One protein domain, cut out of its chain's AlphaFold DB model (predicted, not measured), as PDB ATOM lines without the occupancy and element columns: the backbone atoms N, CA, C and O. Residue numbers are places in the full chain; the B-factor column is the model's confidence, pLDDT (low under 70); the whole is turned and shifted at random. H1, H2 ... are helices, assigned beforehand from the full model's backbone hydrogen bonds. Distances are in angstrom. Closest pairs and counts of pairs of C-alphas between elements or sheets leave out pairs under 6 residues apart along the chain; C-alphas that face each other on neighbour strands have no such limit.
ATOM      1  N   PRO A   2     -40.411  27.038 -28.081       87.38
ATOM      2  CA  PRO A   2     -39.413  26.742 -27.038       87.38
ATOM      3  C   PRO A   2     -39.489  27.647 -25.800       87.38
ATOM      4  O   PRO A   2     -39.336  27.162 -24.686       87.38
ATOM      5  N   TYR A   3     -39.784  28.939 -25.991       89.00
ATOM      6  CA  TYR A   3     -39.935  29.915 -24.904       89.00
ATOM      7  C   TYR A   3     -40.996  29.498 -23.871       89.00
ATOM      8  O   TYR A   3     -40.698  29.417 -22.686       89.00
ATOM      9  N   TYR A   4     -42.209  29.165 -24.324       90.00
ATOM     10  CA  TYR A   4     -43.299  28.768 -23.428       90.00
ATOM     11  C   TYR A   4     -43.006  27.459 -22.697       90.00
ATOM     12  O   TYR A   4     -43.264  27.362 -21.505       90.00
ATOM     13  N   ILE A   5     -42.431  26.470 -23.392       93.88
ATOM     14  CA  ILE A   5     -42.051  25.191 -22.777       93.88
ATOM     15  C   ILE A   5     -40.999  25.423 -21.688       93.88
ATOM     16  O   ILE A   5     -41.109  24.860 -20.604       93.88
ATOM     17  N   ALA A   6     -39.997  26.264 -21.952       94.31
ATOM     18  CA  ALA A   6     -38.981  26.600 -20.961       94.31
ATOM     19  C   ALA A   6     -39.587  27.313 -19.743       94.31
ATOM     20  O   ALA A   6     -39.278  26.924 -18.621       94.31
ATOM     21  N   ASN A   7     -40.469  28.298 -19.958       94.00
ATOM     22  CA  ASN A   7     -41.127  29.020 -18.868       94.00
ATOM     23  C   ASN A   7     -41.950  28.078 -17.979       94.00
ATOM     24  O   ASN A   7     -41.697  27.984 -16.783       94.00
ATOM     25  N   LEU A   8     -42.838  27.291 -18.597       94.38
ATOM     26  CA  LEU A   8     -43.690  26.336 -17.890       94.38
ATOM     27  C   LEU A   8     -42.875  25.274 -17.155       94.38
ATOM     28  O   LEU A   8     -43.215  24.912 -16.037       94.38
ATOM     29  N   ASN A   9     -41.782  24.778 -17.743       96.50
ATOM     30  CA  ASN A   9     -40.929  23.800 -17.070       96.50
ATOM     31  C   ASN A   9     -40.255  24.388 -15.825       96.50
ATOM     32  O   ASN A   9     -40.104  23.671 -14.835       96.50
ATOM     33  N   ILE A  10     -39.846  25.661 -15.859       96.62
ATOM     34  CA  ILE A  10     -39.255  26.341 -14.699       96.62
ATOM     35  C   ILE A  10     -40.308  26.495 -13.597       96.62
ATOM     36  O   ILE A  10     -40.070  26.044 -12.477       96.62
ATOM     37  N   GLU A  11     -41.472  27.054 -13.929       97.00
ATOM     38  CA  GLU A  11     -42.582  27.296 -12.991       97.00
ATOM     39  C   GLU A  11     -43.107  25.982 -12.391       97.00
ATOM     40  O   GLU A  11     -43.243  25.847 -11.176       97.00
ATOM     41  N   TYR A  12     -43.293  24.953 -13.221       97.19
ATOM     42  CA  TYR A  12     -43.733  23.632 -12.775       97.19
ATOM     43  C   TYR A  12     -42.698  22.945 -11.874       97.19
ATOM     44  O   TYR A  12     -43.050  22.364 -10.848       97.19
ATOM     45  N   THR A  13     -41.406  23.033 -12.211       97.00
ATOM     46  CA  THR A  13     -40.338  22.473 -11.364       97.00
ATOM     47  C   THR A  13     -40.253  23.204 -10.024       97.00
ATOM     48  O   THR A  13     -40.009  22.566  -8.996       97.00
ATOM     49  N   TYR A  14     -40.455  24.525 -10.018       97.56
ATOM     50  CA  TYR A  14     -40.542  25.313  -8.791       97.56
ATOM     51  C   TYR A  14     -41.717  24.837  -7.930       97.56
ATOM     52  O   TYR A  14     -41.507  24.454  -6.780       97.56
ATOM     53  N   GLN A  15     -42.912  24.727  -8.517       97.50
ATOM     54  CA  GLN A  15     -44.109  24.247  -7.829       97.50
ATOM     55  C   GLN A  15     -43.924  22.853  -7.222       97.50
ATOM     56  O   GLN A  15     -44.265  22.636  -6.061       97.50
ATOM     57  N   GLN A  16     -43.341  21.908  -7.962       97.69
ATOM     58  CA  GLN A  16     -43.077  20.558  -7.449       97.69
ATOM     59  C   GLN A  16     -42.125  20.540  -6.246       97.69
ATOM     60  O   GLN A  16     -42.225  19.653  -5.400       97.69
ATOM     61  N   LYS A  17     -41.178  21.481  -6.180       97.06
ATOM     62  CA  LYS A  17     -40.177  21.554  -5.108       97.06
ATOM     63  C   LYS A  17     -40.658  22.340  -3.894       97.06
ATOM     64  O   LYS A  17     -40.293  21.977  -2.780       97.06
ATOM     65  N   MET A  18     -41.428  23.399  -4.118       97.44
ATOM     66  CA  MET A  18     -41.834  24.347  -3.076       97.44
ATOM     67  C   MET A  18     -43.261  24.109  -2.574       97.44
ATOM     68  O   MET A  18     -43.598  24.541  -1.480       97.44
ATOM     69  N   GLY A  19     -44.090  23.389  -3.336       97.25
ATOM     70  CA  GLY A  19     -45.494  23.124  -3.008       97.25
ATOM     71  C   GLY A  19     -46.458  24.250  -3.395       97.25
ATOM     72  O   GLY A  19     -47.667  24.073  -3.272       97.25
ATOM     73  N   GLU A  20     -45.949  25.372  -3.906       96.56
ATOM     74  CA  GLU A  20     -46.731  26.533  -4.332       96.56
ATOM     75  C   GLU A  20     -46.306  27.015  -5.719       96.56
ATOM     76  O   GLU A  20     -45.152  26.871  -6.124       96.56
ATOM     77  N   TYR A  21     -47.269  27.541  -6.467       96.44
ATOM     78  CA  TYR A  21     -47.030  28.075  -7.801       96.44
ATOM     79  C   TYR A  21     -46.559  29.528  -7.709       96.44
ATOM     80  O   TYR A  21     -47.186  30.327  -7.021       96.44
ATOM     81  N   GLU A  22     -45.515  29.855  -8.463       96.12
ATOM     82  CA  GLU A  22     -45.011  31.214  -8.650       96.12
ATOM     83  C   GLU A  22     -44.628  31.403 -10.122       96.12
ATOM     84  O   GLU A  22     -44.024  30.510 -10.728       96.12
ATOM     85  N   ASP A  23     -44.961  32.567 -10.681       93.94
ATOM     86  CA  ASP A  23     -44.578  32.937 -12.046       93.94
ATOM     87  C   ASP A  23     -43.058  33.155 -12.145       93.94
ATOM     88  O   ASP A  23     -42.412  33.624 -11.203       93.94
ATOM     89  N   PHE A  24     -42.468  32.897 -13.317       95.12
ATOM     90  CA  PHE A  24     -41.054  33.185 -13.577       95.12
ATOM     91  C   PHE A  24     -40.867  34.461 -14.429       95.12
ATOM     92  O   PHE A  24     -40.781  34.403 -15.662       95.12
ATOM     93  N   PRO A  25     -40.702  35.652 -13.816       91.38
ATOM     94  CA  PRO A  25     -40.685  36.928 -14.541       91.38
ATOM     95  C   PRO A  25     -39.353  37.231 -15.249       91.38
ATOM     96  O   PRO A  25     -39.136  38.349 -15.716       91.38
ATOM     97  N   HIS A  26     -38.412  36.285 -15.303       92.56
ATOM     98  CA  HIS A  26     -37.034  36.547 -15.738       92.56
ATOM     99  C   HIS A  26     -36.648  35.905 -17.071       92.56
ATOM    100  O   HIS A  26     -35.584  36.228 -17.612       92.56
ATOM    101  N   ILE A  27     -37.497  35.048 -17.645       93.62
ATOM    102  CA  ILE A  27     -37.277  34.563 -19.007       93.62
ATOM    103  C   ILE A  27     -37.540  35.695 -20.010       93.62
ATOM    104  O   ILE A  27     -38.497  36.460 -19.876       93.62
ATOM    105  N   CYS A  28     -36.663  35.814 -21.007       91.75
ATOM    106  CA  CYS A  28     -36.742  36.830 -22.053       91.75
ATOM    107  C   CYS A  28     -36.905  36.157 -23.416       91.75
ATOM    108  O   CYS A  28     -36.210  35.186 -23.725       91.75
ATOM    109  N   PHE A  29     -37.789  36.696 -24.246       91.00
ATOM    110  CA  PHE A  29     -37.919  36.322 -25.646       91.00
ATOM    111  C   PHE A  29     -37.099  37.297 -26.497       91.00
ATOM    112  O   PHE A  29     -37.543  38.406 -26.787       91.00
ATOM    113  N   VAL A  30     -35.866  36.913 -26.830       87.38
ATOM    114  CA  VAL A  30     -34.912  37.778 -27.535       87.38
ATOM    115  C   VAL A  30     -33.892  36.950 -28.311       87.38
ATOM    116  O   VAL A  30     -33.514  35.859 -27.878       87.38
ATOM    117  N   ASP A  31     -33.403  37.483 -29.430       88.81
ATOM    118  CA  ASP A  31     -32.178  36.978 -30.047       88.81
ATOM    119  C   ASP A  31     -30.963  37.474 -29.248       88.81
ATOM    120  O   ASP A  31     -30.663  38.668 -29.187       88.81
ATOM    121  N   THR A  32     -30.265  36.542 -28.601       90.69
ATOM    122  CA  THR A  32     -29.128  36.859 -27.729       90.69
ATOM    123  C   THR A  32     -27.981  37.519 -28.492       90.69
ATOM    124  O   THR A  32     -27.360  38.434 -27.960       90.69
ATOM    125  N   LEU A  33     -27.710  37.109 -29.735       89.56
ATOM    126  CA  LEU A  33     -26.577  37.642 -30.500       89.56
ATOM    127  C   LEU A  33     -26.839  39.059 -31.036       89.56
ATOM    128  O   LEU A  33     -25.880  39.796 -31.262       89.56
ATOM    129  N   ASP A  34     -28.106  39.461 -31.165       86.12
ATOM    130  CA  ASP A  34     -28.492  40.864 -31.379       86.12
ATOM    131  C   ASP A  34     -28.480  41.670 -30.065       86.12
ATOM    132  O   ASP A  34     -28.199  42.869 -30.056       86.12
ATOM    133  N   ASN A  35     -28.768  41.024 -28.929       84.81
ATOM    134  CA  ASN A  35     -28.792  41.663 -27.615       84.81
ATOM    135  C   ASN A  35     -27.421  41.631 -26.917       84.81
ATOM    136  O   ASN A  35     -27.188  40.884 -25.967       84.81
ATOM    137  N   MET A  36     -26.512  42.502 -27.354       76.12
ATOM    138  CA  MET A  36     -25.150  42.623 -26.807       76.12
ATOM    139  C   MET A  36     -25.062  43.344 -25.445       76.12
ATOM    140  O   MET A  36     -23.962  43.577 -24.953       76.12
ATOM    141  N   GLY A  37     -26.177  43.744 -24.825       63.03
ATOM    142  CA  GLY A  37     -26.202  44.344 -23.482       63.03
ATOM    143  C   GLY A  37     -25.718  45.800 -23.356       63.03
ATOM    144  O   GLY A  37     -26.055  46.436 -22.362       63.03
ATOM    145  N   PHE A  38     -25.002  46.352 -24.345       53.72
ATOM    146  CA  PHE A  38     -24.428  47.711 -24.277       53.72
ATOM    147  C   PHE A  38     -25.117  48.751 -25.174       53.72
ATOM    148  O   PHE A  38     -25.096  49.932 -24.854       53.72
ATOM    149  N   GLU A  39     -25.807  48.327 -26.233       46.84
ATOM    150  CA  GLU A  39     -26.650  49.188 -27.071       46.84
ATOM    151  C   GLU A  39     -27.783  48.351 -27.671       46.84
ATOM    152  O   GLU A  39     -27.774  48.018 -28.854       46.84
ATOM    153  N   TYR A  40     -28.774  47.960 -26.866       46.66
ATOM    154  CA  TYR A  40     -29.993  47.414 -27.459       46.66
ATOM    155  C   TYR A  40     -30.824  48.572 -28.018       46.66
ATOM    156  O   TYR A  40     -31.617  49.192 -27.307       46.66
ATOM    157  N   ARG A  41     -30.625  48.899 -29.299       46.88
ATOM    158  CA  ARG A  41     -31.603  49.684 -30.055       46.88
ATOM    159  C   ARG A  41     -32.737  48.729 -30.407       46.88
ATOM    160  O   ARG A  41     -32.559  47.863 -31.255       46.88
ATOM    161  N   TYR A  42     -33.883  48.875 -29.741       46.78
ATOM    162  CA  TYR A  42     -35.122  48.166 -30.073       46.78
ATOM    163  C   TYR A  42     -35.572  48.598 -31.483       46.78
ATOM    164  O   TYR A  42     -36.422  49.467 -31.644       46.78
ATOM    165  N   GLN A  43     -34.947  48.060 -32.529       45.44
ATOM    166  CA  GLN A  43     -35.407  48.208 -33.903       45.44
ATOM    167  C   GLN A  43     -36.253  46.982 -34.237       45.44
ATOM    168  O   GLN A  43     -35.752  45.959 -34.688       45.44
ATOM    169  N   ASN A  44     -37.557  47.100 -33.979       43.53
ATOM    170  CA  ASN A  44     -38.616  46.326 -34.629       43.53
ATOM    171  C   ASN A  44     -38.477  44.787 -34.660       43.53
ATOM    172  O   ASN A  44     -38.976  44.152 -35.590       43.53
ATOM    173  N   GLN A  45     -37.924  44.146 -33.626       45.69
ATOM    174  CA  GLN A  45     -38.225  42.727 -33.385       45.69
ATOM    175  C   GLN A  45     -39.599  42.607 -32.702       45.69
ATOM    176  O   GLN A  45     -39.731  42.548 -31.488       45.69
ATOM    177  N   GLN A  46     -40.625  42.614 -33.556       44.91
ATOM    178  CA  GLN A  46     -41.979  42.097 -33.338       44.91
ATOM    179  C   GLN A  46     -42.781  42.673 -32.159       44.91
ATOM    180  O   GLN A  46     -42.964  42.057 -31.114       44.91
ATOM    181  N   THR A  47     -43.476  43.769 -32.445       42.28
ATOM    182  CA  THR A  47     -44.762  44.136 -31.825       42.28
ATOM    183  C   THR A  47     -45.914  43.172 -32.184       42.28
ATOM    184  O   THR A  47     -47.060  43.430 -31.837       42.28
ATOM    185  N   SER A  48     -45.651  42.040 -32.851       42.44
ATOM    186  CA  SER A  48     -46.688  41.149 -33.399       42.44
ATOM    187  C   SER A  48     -47.229  40.075 -32.440       42.44
ATOM    188  O   SER A  48     -48.168  39.383 -32.817       42.44
ATOM    189  N   PHE A  49     -46.689  39.922 -31.222       47.53
ATOM    190  CA  PHE A  49     -47.087  38.843 -30.293       47.53
ATOM    191  C   PHE A  49     -47.583  39.311 -28.912       47.53
ATOM    192  O   PHE A  49     -47.625  38.516 -27.981       47.53
ATOM    193  N   GLY A  50     -47.942  40.586 -28.730       49.56
ATOM    194  CA  GLY A  50     -48.497  41.077 -27.451       49.56
ATOM    195  C   GLY A  50     -47.509  41.136 -26.273       49.56
ATOM    196  O   GLY A  50     -47.855  41.641 -25.215       49.56
ATOM    197  N   PHE A  51     -46.260  40.698 -26.460       56.75
ATOM    198  CA  PHE A  51     -45.197  40.714 -25.444       56.75
ATOM    199  C   PHE A  51     -44.465  42.052 -25.287       56.75
ATOM    200  O   PHE A  51     -43.568  42.148 -24.456       56.75
ATOM    201  N   GLY A  52     -44.783  43.053 -26.113       69.06
ATOM    202  CA  GLY A  52     -43.891  44.181 -26.400       69.06
ATOM    203  C   GLY A  52     -43.312  44.868 -25.161       69.06
ATOM    204  O   GLY A  52     -42.095  44.924 -25.015       69.06
ATOM    205  N   GLU A  53     -44.162  45.351 -24.257       78.12
ATOM    206  CA  GLU A  53     -43.704  46.170 -23.126       78.12
ATOM    207  C   GLU A  53     -43.110  45.341 -21.985       78.12
ATOM    208  O   GLU A  53     -42.025  45.657 -21.493       78.12
ATOM    209  N   GLU A  54     -43.769  44.250 -21.591       83.94
ATOM    210  CA  GLU A  54     -43.308  43.428 -20.473       83.94
ATOM    211  C   GLU A  54     -41.993  42.711 -20.808       83.94
ATOM    212  O   GLU A  54     -41.031  42.775 -20.042       83.94
ATOM    213  N   ASN A  55     -41.894  42.090 -21.988       86.69
ATOM    214  CA  ASN A  55     -40.657  41.445 -22.421       86.69
ATOM    215  C   ASN A  55     -39.527  42.468 -22.596       86.69
ATOM    216  O   ASN A  55     -38.395  42.201 -22.188       86.69
ATOM    217  N   ALA A  56     -39.816  43.665 -23.124       84.62
ATOM    218  CA  ALA A  56     -38.823  44.734 -23.199       84.62
ATOM    219  C   ALA A  56     -38.333  45.156 -21.805       84.62
ATOM    220  O   ALA A  56     -37.125  45.309 -21.608       84.62
ATOM    221  N   ALA A  57     -39.226  45.287 -20.820       87.00
ATOM    222  CA  ALA A  57     -38.856  45.600 -19.442       87.00
ATOM    223  C   ALA A  57     -37.986  44.497 -18.810       87.00
ATOM    224  O   ALA A  57     -36.987  44.801 -18.143       87.00
ATOM    225  N   ARG A  58     -38.298  43.219 -19.070       90.06
ATOM    226  CA  ARG A  58     -37.481  42.069 -18.641       90.06
ATOM    227  C   ARG A  58     -36.084  42.111 -19.267       90.06
ATOM    228  O   ARG A  58     -35.095  42.020 -18.538       90.06
ATOM    229  N   ILE A  59     -35.984  42.351 -20.579       89.44
ATOM    230  CA  ILE A  59     -34.707  42.477 -21.306       89.44
ATOM    231  C   ILE A  59     -33.883  43.649 -20.763       89.44
ATOM    232  O   ILE A  59     -32.703  43.488 -20.457       89.44
ATOM    233  N   GLN A  60     -34.489  44.825 -20.584       87.44
ATOM    234  CA  GLN A  60     -33.803  45.993 -20.023       87.44
ATOM    235  C   GLN A  60     -33.298  45.725 -18.605       87.44
ATOM    236  O   GLN A  60     -32.173  46.095 -18.262       87.44
ATOM    237  N   THR A  61     -34.114  45.064 -17.783       90.19
ATOM    238  CA  THR A  61     -33.726  44.666 -16.429       90.19
ATOM    239  C   THR A  61     -32.549  43.701 -16.474       90.19
ATOM    240  O   THR A  61     -31.570  43.929 -15.768       90.19
ATOM    241  N   GLN A  62     -32.590  42.677 -17.331       91.62
ATOM    242  CA  GLN A  62     -31.497  41.719 -17.514       91.62
ATOM    243  C   GLN A  62     -30.209  42.406 -17.990       91.62
ATOM    244  O   GLN A  62     -29.139  42.136 -17.445       91.62
ATOM    245  N   ASN A  63     -30.291  43.323 -18.955       90.25
ATOM    246  CA  ASN A  63     -29.133  44.033 -19.507       90.25
ATOM    247  C   ASN A  63     -28.411  44.885 -18.452       90.25
ATOM    248  O   ASN A  63     -27.185  44.938 -18.449       90.25
ATOM    249  N   LYS A  64     -29.144  45.465 -17.492       90.31
ATOM    250  CA  LYS A  64     -28.569  46.232 -16.371       90.31
ATOM    251  C   LYS A  64     -27.875  45.360 -15.315       90.31
ATOM    252  O   LYS A  64     -27.154  45.887 -14.470       90.31
ATOM    253  N   ARG A  65     -28.095  44.038 -15.305       92.00
ATOM    254  CA  ARG A  65     -27.511  43.144 -14.291       92.00
ATOM    255  C   ARG A  65     -26.052  42.825 -14.601       92.00
ATOM    256  O   ARG A  65     -25.680  42.522 -15.737       92.00
ATOM    257  N   LYS A  66     -25.241  42.773 -13.547       93.44
ATOM    258  CA  LYS A  66     -23.924  42.135 -13.585       93.44
ATOM    259  C   LYS A  66     -24.119  40.618 -13.652       93.44
ATOM    260  O   LYS A  66     -24.748  40.049 -12.765       93.44
TER     261      LYS A  66
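Overview. This is residues 2 to 66 of the 283 residues of the protein "Site-specific DNA-methyltransferase (adenine-specific)" of Beggiatoa sp. PS (UniProt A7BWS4). A long loop joins two helices: it leaves the end of H1, folds back along that helix, crosses to H2 and makes a wide turn on the far side of H2 before entering it. The printed part has 65 residues, with two named helices in the order H1, H2 and no named strand. The class is all helix, though under half of the residues, 30 of 65, are in named elements. The whole is loose, with a radius of gyration of the C-alphas of 13.6 A and spans of 40 by 30 by 19 A.

Arrangement. H1, residues 2 to 18, and H2, residues 52 to 64, are apart, with no C-alpha of the one within 8 A of the other. In both, every O i to N i+4 pair is within hydrogen-bond range.

Along the chain. H1 begins at C-alpha 2, (-39.413, 26.742, -27.038), and is 24.2 A long. H2 is 18.4 A long and ends at C-alpha 64, (-28.569, 46.232, -16.371).

Size, cuts and confidence. The C-alphas farthest apart, of Gly 19 and Gln 43, are 41.1 A apart. The link from H1 to H2 is long, 33 residues. The printed part has no cut. The model's pLDDT is under 70 at residues 37 to 52.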